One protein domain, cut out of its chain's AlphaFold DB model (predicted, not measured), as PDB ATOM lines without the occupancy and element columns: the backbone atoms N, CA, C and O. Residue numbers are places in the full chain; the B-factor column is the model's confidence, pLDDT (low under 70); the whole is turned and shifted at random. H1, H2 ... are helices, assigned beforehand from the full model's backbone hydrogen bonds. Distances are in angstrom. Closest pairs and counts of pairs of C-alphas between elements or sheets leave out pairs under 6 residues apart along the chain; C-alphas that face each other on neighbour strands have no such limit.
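Overview. This is residues 18 to 98 of the 271 residues of an uncharacterized protein of Angiostrongylus cantonensis (UniProt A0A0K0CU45). Helices H2, H3, H4 and H5 stand in a zigzag row, alternating in direction, with short H1 at a corner by H2's start. The 81 printed residues hold five named helices, H1 to H5, and no named strand: all helix. The whole is compact, radius of gyration of the C-alphas 12.6 A, spanning 29 by 29 by 17 A.

Arrangement. H1, residues 18 to 23, and H2, residues 27 to 40, only just touch, only at the corner, with 3 pairs of C-alphas within 8 A. H2 and H3, residues 43 to 57, form a hairpin; closest C-alphas Met 37 and Trp 43, 4.9 A. H3 and H4, residues 62 to 79, form another, tilt 35.1 degrees, only just steep; closest C-alphas Tyr 51 and Leu 72, 5.5 A. H4, with residues 66 to 73 alone, touches H5, residues 84 to 96, in a third; closest C-alphas Val 66 and Tyr 94, 6.2 A. H2 and H4 are apart, as are H3 and H5. Every O i to N i+4 pair is within hydrogen-bond range in H1, H2, H4 and H5; in H3, 8 of 11.

Along the chain. H1 begins at C-alpha 18 (-36.388, -17.000, -37.874); H4 spans 25.7 A; H5 ends at C-alpha 96 (-53.562, -1.140, -23.375).

Size, cuts and confidence. The printed part has no cut; its links are tight. Residues 36 to 47 are among those under pLDDT 70.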
ATOM      1  N   GLU A  18     -35.446 -16.076 -37.237       80.75
ATOM      2  CA  GLU A  18     -36.388 -17.000 -37.874       80.75
ATOM      3  C   GLU A  18     -36.975 -17.994 -36.870       80.75
ATOM      4  O   GLU A  18     -38.186 -18.222 -36.856       80.75
ATOM      5  N   VAL A  19     -36.148 -18.536 -35.971       81.75
ATOM      6  CA  VAL A  19     -36.601 -19.429 -34.893       81.75
ATOM      7  C   VAL A  19     -37.594 -18.715 -33.976       81.75
ATOM      8  O   VAL A  19     -38.615 -19.296 -33.593       81.75
ATOM      9  N   LEU A  20     -37.328 -17.453 -33.625       76.12
ATOM     10  CA  LEU A  20     -38.241 -16.639 -32.823       76.12
ATOM     11  C   LEU A  20     -39.565 -16.400 -33.553       76.12
ATOM     12  O   LEU A  20     -40.618 -16.627 -32.959       76.12
ATOM     13  N   ILE A  21     -39.527 -16.024 -34.833       71.38
ATOM     14  CA  ILE A  21     -40.731 -15.795 -35.642       71.38
ATOM     15  C   ILE A  21     -41.534 -17.093 -35.787       71.38
ATOM     16  O   ILE A  21     -42.746 -17.081 -35.579       71.38
ATOM     17  N   ARG A  22     -40.899 -18.240 -36.053       79.00
ATOM     18  CA  ARG A  22     -41.594 -19.538 -36.134       79.00
ATOM     19  C   ARG A  22     -42.334 -19.884 -34.846       79.00
ATOM     20  O   ARG A  22     -43.462 -20.364 -34.903       79.00
ATOM     21  N   ARG A  23     -41.753 -19.573 -33.684       77.88
ATOM     22  CA  ARG A  23     -42.403 -19.774 -32.376       77.88
ATOM     23  C   ARG A  23     -43.631 -18.888 -32.159       77.88
ATOM     24  O   ARG A  23     -44.449 -19.219 -31.307       77.88
ATOM     25  N   THR A  24     -43.783 -17.797 -32.913       69.06
ATOM     26  CA  THR A  24     -44.999 -16.963 -32.877       69.06
ATOM     27  C   THR A  24     -46.166 -17.563 -33.666       69.06
ATOM     28  O   THR A  24     -47.291 -17.101 -33.514       69.06
ATOM     29  N   GLY A  25     -45.918 -18.566 -34.518       71.62
ATOM     30  CA  GLY A  25     -46.919 -19.109 -35.440       71.62
ATOM     31  C   GLY A  25     -47.201 -18.230 -36.666       71.62
ATOM     32  O   GLY A  25     -48.072 -18.577 -37.450       71.62
ATOM     33  N   CYS A  26     -46.461 -17.129 -36.853       67.44
ATOM     34  CA  CYS A  26     -46.679 -16.151 -37.930       67.44
ATOM     35  C   CYS A  26     -45.640 -16.249 -39.067       67.44
ATOM     36  O   CYS A  26     -45.412 -15.289 -39.802       67.44
ATOM     37  N   TRP A  27     -44.938 -17.384 -39.172       80.19
ATOM     38  CA  TRP A  27     -43.806 -17.561 -40.091       80.19
ATOM     39  C   TRP A  27     -44.179 -17.328 -41.554       80.19
ATOM     40  O   TRP A  27     -43.519 -16.551 -42.236       80.19
ATOM     41  N   GLU A  28     -45.259 -17.951 -42.023       75.06
ATOM     42  CA  GLU A  28     -45.697 -17.856 -43.419       75.06
ATOM     43  C   GLU A  28     -46.055 -16.417 -43.813       75.06
ATOM     44  O   GLU A  28     -45.810 -16.003 -44.939       75.06
ATOM     45  N   GLN A  29     -46.565 -15.624 -42.873       66.56
ATOM     46  CA  GLN A  29     -46.962 -14.237 -43.094       66.56
ATOM     47  C   GLN A  29     -45.754 -13.298 -43.063       66.56
ATOM     48  O   GLN A  29     -45.677 -12.369 -43.863       66.56
ATOM     49  N   HIS A  30     -44.772 -13.555 -42.193       71.19
ATOM     50  CA  HIS A  30     -43.483 -12.863 -42.268       71.19
ATOM     51  C   HIS A  30     -42.798 -13.114 -43.614       71.19
ATOM     52  O   HIS A  30     -42.282 -12.170 -44.210       71.19
ATOM     53  N   ILE A  31     -42.849 -14.350 -44.121       74.94
ATOM     54  CA  ILE A  31     -42.366 -14.681 -45.464       74.94
ATOM     55  C   ILE A  31     -43.197 -13.972 -46.537       74.94
ATOM     56  O   ILE A  31     -42.610 -13.331 -47.396       74.94
ATOM     57  N   ALA A  32     -44.530 -13.952 -46.443       70.12
ATOM     58  CA  ALA A  32     -45.384 -13.231 -47.393       70.12
ATOM     59  C   ALA A  32     -45.077 -11.723 -47.441       70.12
ATOM     60  O   ALA A  32     -45.023 -11.132 -48.520       70.12
ATOM     61  N   VAL A  33     -44.805 -11.094 -46.291       65.31
ATOM     62  CA  VAL A  33     -44.333  -9.703 -46.230       65.31
ATOM     63  C   VAL A  33     -42.974  -9.569 -46.922       65.31
ATOM     64  O   VAL A  33     -42.798  -8.645 -47.713       65.31
ATOM     65  N   VAL A  34     -42.027 -10.480 -46.673       68.31
ATOM     66  CA  VAL A  34     -40.693 -10.489 -47.311       68.31
ATOM     67  C   VAL A  34     -40.763 -10.692 -48.825       68.31
ATOM     68  O   VAL A  34     -40.128  -9.937 -49.565       68.31
ATOM     69  N   ASP A  35     -41.580 -11.622 -49.299       70.94
ATOM     70  CA  ASP A  35     -41.776 -11.905 -50.720       70.94
ATOM     71  C   ASP A  35     -42.443 -10.717 -51.421       70.94
ATOM     72  O   ASP A  35     -41.963 -10.228 -52.446       70.94
ATOM     73  N   CYS A  36     -43.480 -10.148 -50.805       64.88
ATOM     74  CA  CYS A  36     -44.157  -8.961 -51.314       64.88
ATOM     75  C   CYS A  36     -43.227  -7.727 -51.349       64.88
ATOM     76  O   CYS A  36     -43.307  -6.909 -52.275       64.88
ATOM     77  N   MET A  37     -42.299  -7.603 -50.386       64.88
ATOM     78  CA  MET A  37     -41.222  -6.601 -50.420       64.88
ATOM     79  C   MET A  37     -40.272  -6.820 -51.609       64.88
ATOM     80  O   MET A  37     -39.863  -5.842 -52.241       64.88
ATOM     81  N   GLY A  38     -39.936  -8.076 -51.919       65.38
ATOM     82  CA  GLY A  38     -39.078  -8.445 -53.046       65.38
ATOM     83  C   GLY A  38     -39.703  -8.144 -54.412       65.38
ATOM     84  O   GLY A  38     -39.022  -7.642 -55.308       65.38
ATOM     85  N   GLU A  39     -41.005  -8.388 -54.562       62.69
ATOM     86  CA  GLU A  39     -41.722  -8.229 -55.832       62.69
ATOM     87  C   GLU A  39     -42.025  -6.768 -56.189       62.69
ATOM     88  O   GLU A  39     -41.767  -6.334 -57.316       62.69
ATOM     89  N   LYS A  40     -42.581  -5.981 -55.256       63.31
ATOM     90  CA  LYS A  40     -43.183  -4.682 -55.613       63.31
ATOM     91  C   LYS A  40     -42.201  -3.515 -55.696       63.31
ATOM     92  O   LYS A  40     -42.569  -2.474 -56.233       63.31
ATOM     93  N   ARG A  41     -40.969  -3.657 -55.186       61.16
ATOM     94  CA  ARG A  41     -39.886  -2.639 -55.151       61.16
ATOM     95  C   ARG A  41     -40.222  -1.281 -54.489       61.16
ATOM     96  O   ARG A  41     -39.294  -0.551 -54.155       61.16
ATOM     97  N   ASP A  42     -41.492  -0.961 -54.227       61.84
ATOM     98  CA  ASP A  42     -41.964   0.060 -53.281       61.84
ATOM     99  C   ASP A  42     -42.704  -0.627 -52.125       61.84
ATOM    100  O   ASP A  42     -43.918  -0.835 -52.117       61.84
ATOM    101  N   TRP A  43     -41.901  -1.032 -51.147       63.09
ATOM    102  CA  TRP A  43     -42.251  -1.877 -50.007       63.09
ATOM    103  C   TRP A  43     -43.316  -1.285 -49.074       63.09
ATOM    104  O   TRP A  43     -43.909  -2.008 -48.276       63.09
ATOM    105  N   ARG A  44     -43.576   0.024 -49.151       60.53
ATOM    106  CA  ARG A  44     -44.360   0.733 -48.134       60.53
ATOM    107  C   ARG A  44     -45.861   0.432 -48.224       60.53
ATOM    108  O   ARG A  44     -46.506   0.266 -47.194       60.53
ATOM    109  N   GLN A  45     -46.423   0.351 -49.434       57.53
ATOM    110  CA  GLN A  45     -47.872   0.165 -49.638       57.53
ATOM    111  C   GLN A  45     -48.346  -1.258 -49.321       57.53
ATOM    112  O   GLN A  45     -49.473  -1.451 -48.874       57.53
ATOM    113  N   CYS A  46     -47.484  -2.254 -49.515       61.50
ATOM    114  CA  CYS A  46     -47.802  -3.648 -49.219       61.50
ATOM    115  C   CYS A  46     -47.873  -3.933 -47.720       61.50
ATOM    116  O   CYS A  46     -48.710  -4.709 -47.279       61.50
ATOM    117  N   GLN A  47     -47.017  -3.278 -46.932       67.31
ATOM    118  CA  GLN A  47     -46.869  -3.573 -45.510       67.31
ATOM    119  C   GLN A  47     -48.130  -3.264 -44.699       67.31
ATOM    120  O   GLN A  47     -48.451  -4.005 -43.778       67.31
ATOM    121  N   VAL A  48     -48.881  -2.212 -45.036       74.81
ATOM    122  CA  VAL A  48     -50.041  -1.807 -44.223       74.81
ATOM    123  C   VAL A  48     -51.131  -2.878 -44.221       74.81
ATOM    124  O   VAL A  48     -51.619  -3.230 -43.153       74.81
ATOM    125  N   GLN A  49     -51.500  -3.422 -45.384       75.12
ATOM    126  CA  GLN A  49     -52.566  -4.426 -45.456       75.12
ATOM    127  C   GLN A  49     -52.151  -5.746 -44.796       75.12
ATOM    128  O   GLN A  49     -52.932  -6.312 -44.034       75.12
ATOM    129  N   GLU A  50     -50.912  -6.189 -45.016       75.38
ATOM    130  CA  GLU A  50     -50.383  -7.404 -44.390       75.38
ATOM    131  C   GLU A  50     -50.302  -7.265 -42.866       75.38
ATOM    132  O   GLU A  50     -50.713  -8.165 -42.137       75.38
ATOM    133  N   TYR A  51     -49.868  -6.109 -42.353       78.88
ATOM    134  CA  TYR A  51     -49.865  -5.863 -40.912       78.88
ATOM    135  C   TYR A  51     -51.278  -5.772 -40.317       78.88
ATOM    136  O   TYR A  51     -51.473  -6.196 -39.179       78.88
ATOM    137  N   LYS A  52     -52.277  -5.276 -41.066       81.06
ATOM    138  CA  LYS A  52     -53.687  -5.313 -40.631       81.06
ATOM    139  C   LYS A  52     -54.192  -6.752 -40.490       81.06
ATOM    140  O   LYS A  52     -54.839  -7.061 -39.492       81.06
ATOM    141  N   VAL A  53     -53.878  -7.618 -41.457       79.88
ATOM    142  CA  VAL A  53     -54.229  -9.050 -41.421       79.88
ATOM    143  C   VAL A  53     -53.519  -9.744 -40.263       79.88
ATOM    144  O   VAL A  53     -54.171 -10.389 -39.444       79.88
ATOM    145  N   LEU A  54     -52.204  -9.532 -40.134       77.56
ATOM    146  CA  LEU A  54     -51.409 -10.034 -39.017       77.56
ATOM    147  C   LEU A  54     -52.053  -9.658 -37.682       77.56
ATOM    148  O   LEU A  54     -52.282 -10.540 -36.865       77.56
ATOM    149  N   LEU A  55     -52.391  -8.385 -37.467       80.19
ATOM    150  CA  LEU A  55     -52.982  -7.917 -36.213       80.19
ATOM    151  C   LEU A  55     -54.368  -8.527 -35.929       80.19
ATOM    152  O   LEU A  55     -54.665  -8.836 -34.778       80.19
ATOM    153  N   GLY A  56     -55.217  -8.672 -36.952       77.31
ATOM    154  CA  GLY A  56     -56.625  -9.048 -36.785       77.31
ATOM    155  C   GLY A  56     -56.908 -10.552 -36.745       77.31
ATOM    156  O   GLY A  56     -57.846 -10.971 -36.070       77.31
ATOM    157  N   GLU A  57     -56.131 -11.366 -37.459       75.25
ATOM    158  CA  GLU A  57     -56.464 -12.781 -37.686       75.25
ATOM    159  C   GLU A  57     -55.666 -13.758 -36.809       75.25
ATOM    160  O   GLU A  57     -56.015 -14.936 -36.714       75.25
ATOM    161  N   PHE A  58     -54.630 -13.281 -36.114       69.06
ATOM    162  CA  PHE A  58     -53.694 -14.140 -35.389       69.06
ATOM    163  C   PHE A  58     -53.627 -13.818 -33.897       69.06
ATOM    164  O   PHE A  58     -53.708 -12.671 -33.459       69.06
ATOM    165  N   LYS A  59     -53.446 -14.868 -33.087       73.44
ATOM    166  CA  LYS A  59     -53.194 -14.720 -31.653       73.44
ATOM    167  C   LYS A  59     -51.728 -14.397 -31.423       73.44
ATOM    168  O   LYS A  59     -50.869 -15.268 -31.521       73.44
ATOM    169  N   HIS A  60     -51.475 -13.165 -31.022       74.81
ATOM    170  CA  HIS A  60     -50.151 -12.706 -30.637       74.81
ATOM    171  C   HIS A  60     -49.982 -12.732 -29.126       74.81
ATOM    172  O   HIS A  60     -50.918 -12.478 -28.364       74.81
ATOM    173  N   ASN A  61     -48.757 -13.007 -28.677       80.50
ATOM    174  CA  ASN A  61     -48.373 -12.588 -27.336       80.50
ATOM    175  C   ASN A  61     -48.228 -11.055 -27.311       80.50
ATOM    176  O   ASN A  61     -48.043 -10.419 -28.348       80.50
ATOM    177  N   ARG A  62     -48.281 -10.460 -26.118       82.56
ATOM    178  CA  ARG A  62     -48.254  -9.000 -25.935       82.56
ATOM    179  C   ARG A  62     -47.087  -8.316 -26.655       82.56
ATOM    180  O   ARG A  62     -47.288  -7.309 -27.326       82.56
ATOM    181  N   THR A  63     -45.876  -8.857 -26.525       78.31
ATOM    182  CA  THR A  63     -44.667  -8.294 -27.143       78.31
ATOM    183  C   THR A  63     -44.785  -8.266 -28.664       78.31
ATOM    184  O   THR A  63     -44.449  -7.262 -29.289       78.31
ATOM    185  N   HIS A  64     -45.307  -9.338 -29.258       79.00
ATOM    186  CA  HIS A  64     -45.499  -9.413 -30.697       79.00
ATOM    187  C   HIS A  64     -46.612  -8.473 -31.175       79.00
ATOM    188  O   HIS A  64     -46.401  -7.755 -32.147       79.00
ATOM    189  N   SER A  65     -47.731  -8.371 -30.445       81.88
ATOM    190  CA  SER A  65     -48.786  -7.388 -30.746       81.88
ATOM    191  C   SER A  65     -48.237  -5.966 -30.787       81.88
ATOM    192  O   SER A  65     -48.525  -5.218 -31.715       81.88
ATOM    193  N   VAL A  66     -47.411  -5.598 -29.804       83.94
ATOM    194  CA  VAL A  66     -46.784  -4.273 -29.723       83.94
ATOM    195  C   VAL A  66     -45.859  -4.019 -30.918       83.94
ATOM    196  O   VAL A  66     -45.926  -2.951 -31.521       83.94
ATOM    197  N   ALA A  67     -45.038  -4.999 -31.300       82.56
ATOM    198  CA  ALA A  67     -44.150  -4.881 -32.458       82.56
ATOM    199  C   ALA A  67     -44.922  -4.751 -33.785       82.56
ATOM    200  O   ALA A  67     -44.555  -3.941 -34.642       82.56
ATOM    201  N   VAL A  68     -46.006  -5.516 -33.950       83.19
ATOM    202  CA  VAL A  68     -46.889  -5.437 -35.123       83.19
ATOM    203  C   VAL A  68     -47.613  -4.089 -35.171       83.19
ATOM    204  O   VAL A  68     -47.621  -3.457 -36.225       83.19
ATOM    205  N   LEU A  69     -48.154  -3.605 -34.047       87.38
ATOM    206  CA  LEU A  69     -48.802  -2.289 -33.949       87.38
ATOM    207  C   LEU A  69     -47.834  -1.149 -34.294       87.38
ATOM    208  O   LEU A  69     -48.174  -0.283 -35.101       87.38
ATOM    209  N   ASP A  70     -46.622  -1.160 -33.732       85.88
ATOM    210  CA  ASP A  70     -45.584  -0.166 -34.032       85.88
ATOM    211  C   ASP A  70     -45.236  -0.162 -35.530       85.88
ATOM    212  O   ASP A  70     -45.255   0.890 -36.176       85.88
ATOM    213  N   SER A  71     -45.013  -1.347 -36.110       84.69
ATOM    214  CA  SER A  71     -44.709  -1.507 -37.537       84.69
ATOM    215  C   SER A  71     -45.852  -0.997 -38.414       84.69
ATOM    216  O   SER A  71     -45.624  -0.203 -39.328       84.69
ATOM    217  N   LEU A  72     -47.089  -1.394 -38.104       86.12
ATOM    218  CA  LEU A  72     -48.292  -0.989 -38.824       86.12
ATOM    219  C   LEU A  72     -48.442   0.532 -38.852       86.12
ATOM    220  O   LEU A  72     -48.590   1.114 -39.928       86.12
ATOM    221  N   ILE A  73     -48.365   1.177 -37.685       88.88
ATOM    222  CA  ILE A  73     -48.518   2.627 -37.559       88.88
ATOM    223  C   ILE A  73     -47.416   3.344 -38.345       88.88
ATOM    224  O   ILE A  73     -47.709   4.228 -39.152       88.88
ATOM    225  N   ARG A  74     -46.151   2.941 -38.186       86.31
ATOM    226  CA  ARG A  74     -45.029   3.578 -38.895       86.31
ATOM    227  C   ARG A  74     -45.140   3.435 -40.410       86.31
ATOM    228  O   ARG A  74     -44.787   4.363 -41.139       86.31
ATOM    229  N   CYS A  75     -45.635   2.301 -40.900       83.94
ATOM    230  CA  CYS A  75     -45.874   2.092 -42.328       83.94
ATOM    231  C   CYS A  75     -47.043   2.938 -42.834       83.94
ATOM    232  O   CYS A  75     -46.933   3.584 -43.880       83.94
ATOM    233  N   ALA A  76     -48.131   2.986 -42.068       86.44
ATOM    234  CA  ALA A  76     -49.303   3.796 -42.364       86.44
ATOM    235  C   ALA A  76     -48.954   5.289 -42.474       86.44
ATOM    236  O   ALA A  76     -49.322   5.931 -43.457       86.44
ATOM    237  N   LEU A  77     -48.174   5.818 -41.527       86.12
ATOM    238  CA  LEU A  77     -47.730   7.214 -41.529       86.12
ATOM    239  C   LEU A  77     -46.808   7.535 -42.714       86.12
ATOM    240  O   LEU A  77     -46.943   8.586 -43.333       86.12
ATOM    241  N   LYS A  78     -45.905   6.620 -43.091       83.69
ATOM    242  CA  LYS A  78     -45.011   6.808 -44.250       83.69
ATOM    243  C   LYS A  78     -45.729   6.754 -45.597       83.69
ATOM    244  O   LYS A  78     -45.250   7.345 -46.559       83.69
ATOM    245  N   THR A  79     -46.820   6.001 -45.689       79.50
ATOM    246  CA  THR A  79     -47.584   5.835 -46.937       79.50
ATOM    247  C   THR A  79     -48.774   6.765 -47.056       79.50
ATOM    248  O   THR A  79     -49.369   6.814 -48.129       79.50
ATOM    249  N   LEU A  80     -49.135   7.468 -45.977       77.50
ATOM    250  CA  LEU A  80     -50.343   8.294 -45.896       77.50
ATOM    251  C   LEU A  80     -51.614   7.493 -46.246       77.50
ATOM    252  O   LEU A  80     -52.599   8.040 -46.730       77.50
ATOM    253  N   SER A  81     -51.578   6.172 -46.040       74.00
ATOM    254  CA  SER A  81     -52.574   5.234 -46.580       74.00
ATOM    255  C   SER A  81     -53.656   4.833 -45.574       74.00
ATOM    256  O   SER A  81     -54.501   3.992 -45.877       74.00
ATOM    257  N   CYS A  82     -53.640   5.417 -44.373       80.31
ATOM    258  CA  CYS A  82     -54.513   5.023 -43.274       80.31
ATOM    259  C   CYS A  82     -55.372   6.200 -42.774       80.31
ATOM    260  O   CYS A  82     -54.820   7.279 -42.528       80.31
ATOM    261  N   PRO A  83     -56.693   6.009 -42.593       88.69
ATOM    262  CA  PRO A  83     -57.565   6.996 -41.960       88.69
ATOM    263  C   PRO A  83     -57.125   7.344 -40.530       88.69
ATOM    264  O   PRO A  83     -56.553   6.513 -39.823       88.69
ATOM    265  N   ALA A  84     -57.448   8.558 -40.076       91.00
ATOM    266  CA  ALA A  84     -57.124   9.010 -38.720       91.00
ATOM    267  C   ALA A  84     -57.748   8.114 -37.634       91.00
ATOM    268  O   ALA A  84     -57.065   7.758 -36.676       91.00
ATOM    269  N   ASP A  85     -59.000   7.685 -37.816       91.94
ATOM    270  CA  ASP A  85     -59.711   6.829 -36.855       91.94
ATOM    271  C   ASP A  85     -59.031   5.466 -36.669       91.94
ATOM    272  O   ASP A  85     -58.948   4.951 -35.553       91.94
ATOM    273  N   ASP A  86     -58.480   4.901 -37.748       91.44
ATOM    274  CA  ASP A  86     -57.709   3.659 -37.688       91.44
ATOM    275  C   ASP A  86     -56.422   3.854 -36.877       91.44
ATOM    276  O   ASP A  86     -56.115   3.042 -36.005       91.44
ATOM    277  N   LEU A  87     -55.689   4.947 -37.119       93.19
ATOM    278  CA  LEU A  87     -54.471   5.272 -36.367       93.19
ATOM    279  C   LEU A  87     -54.760   5.473 -34.876       93.19
ATOM    280  O   LEU A  87     -54.023   4.957 -34.036       93.19
ATOM    281  N   LEU A  88     -55.841   6.179 -34.540       94.31
ATOM    282  CA  LEU A  88     -56.267   6.391 -33.156       94.31
ATOM    283  C   LEU A  88     -56.682   5.081 -32.479       94.31
ATOM    284  O   LEU A  88     -56.337   4.855 -31.317       94.31
ATOM    285  N   ARG A  89     -57.356   4.184 -33.207       93.81
ATOM    286  CA  ARG A  89     -57.672   2.836 -32.723       93.81
ATOM    287  C   ARG A  89     -56.405   2.032 -32.427       93.81
ATOM    288  O   ARG A  89     -56.280   1.510 -31.320       93.81
ATOM    289  N   TYR A  90     -55.443   1.986 -33.351       92.62
ATOM    290  CA  TYR A  90     -54.174   1.280 -33.126       92.62
ATOM    291  C   TYR A  90     -53.387   1.877 -31.959       92.62
ATOM    292  O   TYR A  90     -52.812   1.140 -31.159       92.62
ATOM    293  N   LEU A  91     -53.398   3.204 -31.812       94.06
ATOM    294  CA  LEU A  91     -52.771   3.871 -30.676       94.06
ATOM    295  C   LEU A  91     -53.438   3.486 -29.349       94.06
ATOM    296  O   LEU A  91     -52.747   3.239 -28.360       94.06
ATOM    297  N   HIS A  92     -54.768   3.396 -29.317       94.06
ATOM    298  CA  HIS A  92     -55.498   2.931 -28.141       94.06
ATOM    299  C   HIS A  92     -55.140   1.478 -27.788       94.06
ATOM    300  O   HIS A  92     -54.849   1.193 -26.628       94.06
ATOM    301  N   GLU A  93     -55.099   0.572 -28.768       92.00
ATOM    302  CA  GLU A  93     -54.680  -0.826 -28.567       92.00
ATOM    303  C   GLU A  93     -53.235  -0.933 -28.056       92.00
ATOM    304  O   GLU A  93     -52.953  -1.707 -27.134       92.00
ATOM    305  N   TYR A  94     -52.331  -0.096 -28.579       92.31
ATOM    306  CA  TYR A  94     -50.962   0.011 -28.080       92.31
ATOM    307  C   TYR A  94     -50.971   0.403 -26.603       92.31
ATOM    308  O   TYR A  94     -50.350  -0.271 -25.781       92.31
ATOM    309  N   LYS A  95     -51.718   1.451 -26.234       91.81
ATOM    310  CA  LYS A  95     -51.788   1.946 -24.853       91.81
ATOM    311  C   LYS A  95     -52.179   0.854 -23.854       91.81
ATOM    312  O   LYS A  95     -51.606   0.799 -22.771       91.81
ATOM    313  N   GLN A  96     -53.119  -0.020 -24.219       90.44
ATOM    314  CA  GLN A  96     -53.562  -1.140 -23.375       90.44
ATOM    315  C   GLN A  96     -52.491  -2.232 -23.199       90.44
ATOM    316  O   GLN A  96     -52.595  -3.064 -22.304       90.44
ATOM    317  N   SER A  97     -51.465  -2.234 -24.051       88.69
ATOM    318  CA  SER A  97     -50.398  -3.238 -24.078       88.69
ATOM    319  C   SER A  97     -49.117  -2.799 -23.355       88.69
ATOM    320  O   SER A  97     -48.145  -3.557 -23.342       88.69
ATOM    321  N   ILE A  98     -49.095  -1.597 -22.765       88.69
ATOM    322  CA  ILE A  98     -47.953  -1.057 -22.010       88.69
ATOM    323  C   ILE A  98     -47.809  -1.813 -20.685       88.69
ATOM    324  O   ILE A  98     -48.746  -1.838 -19.888       88.69
TER     325      ILE A  98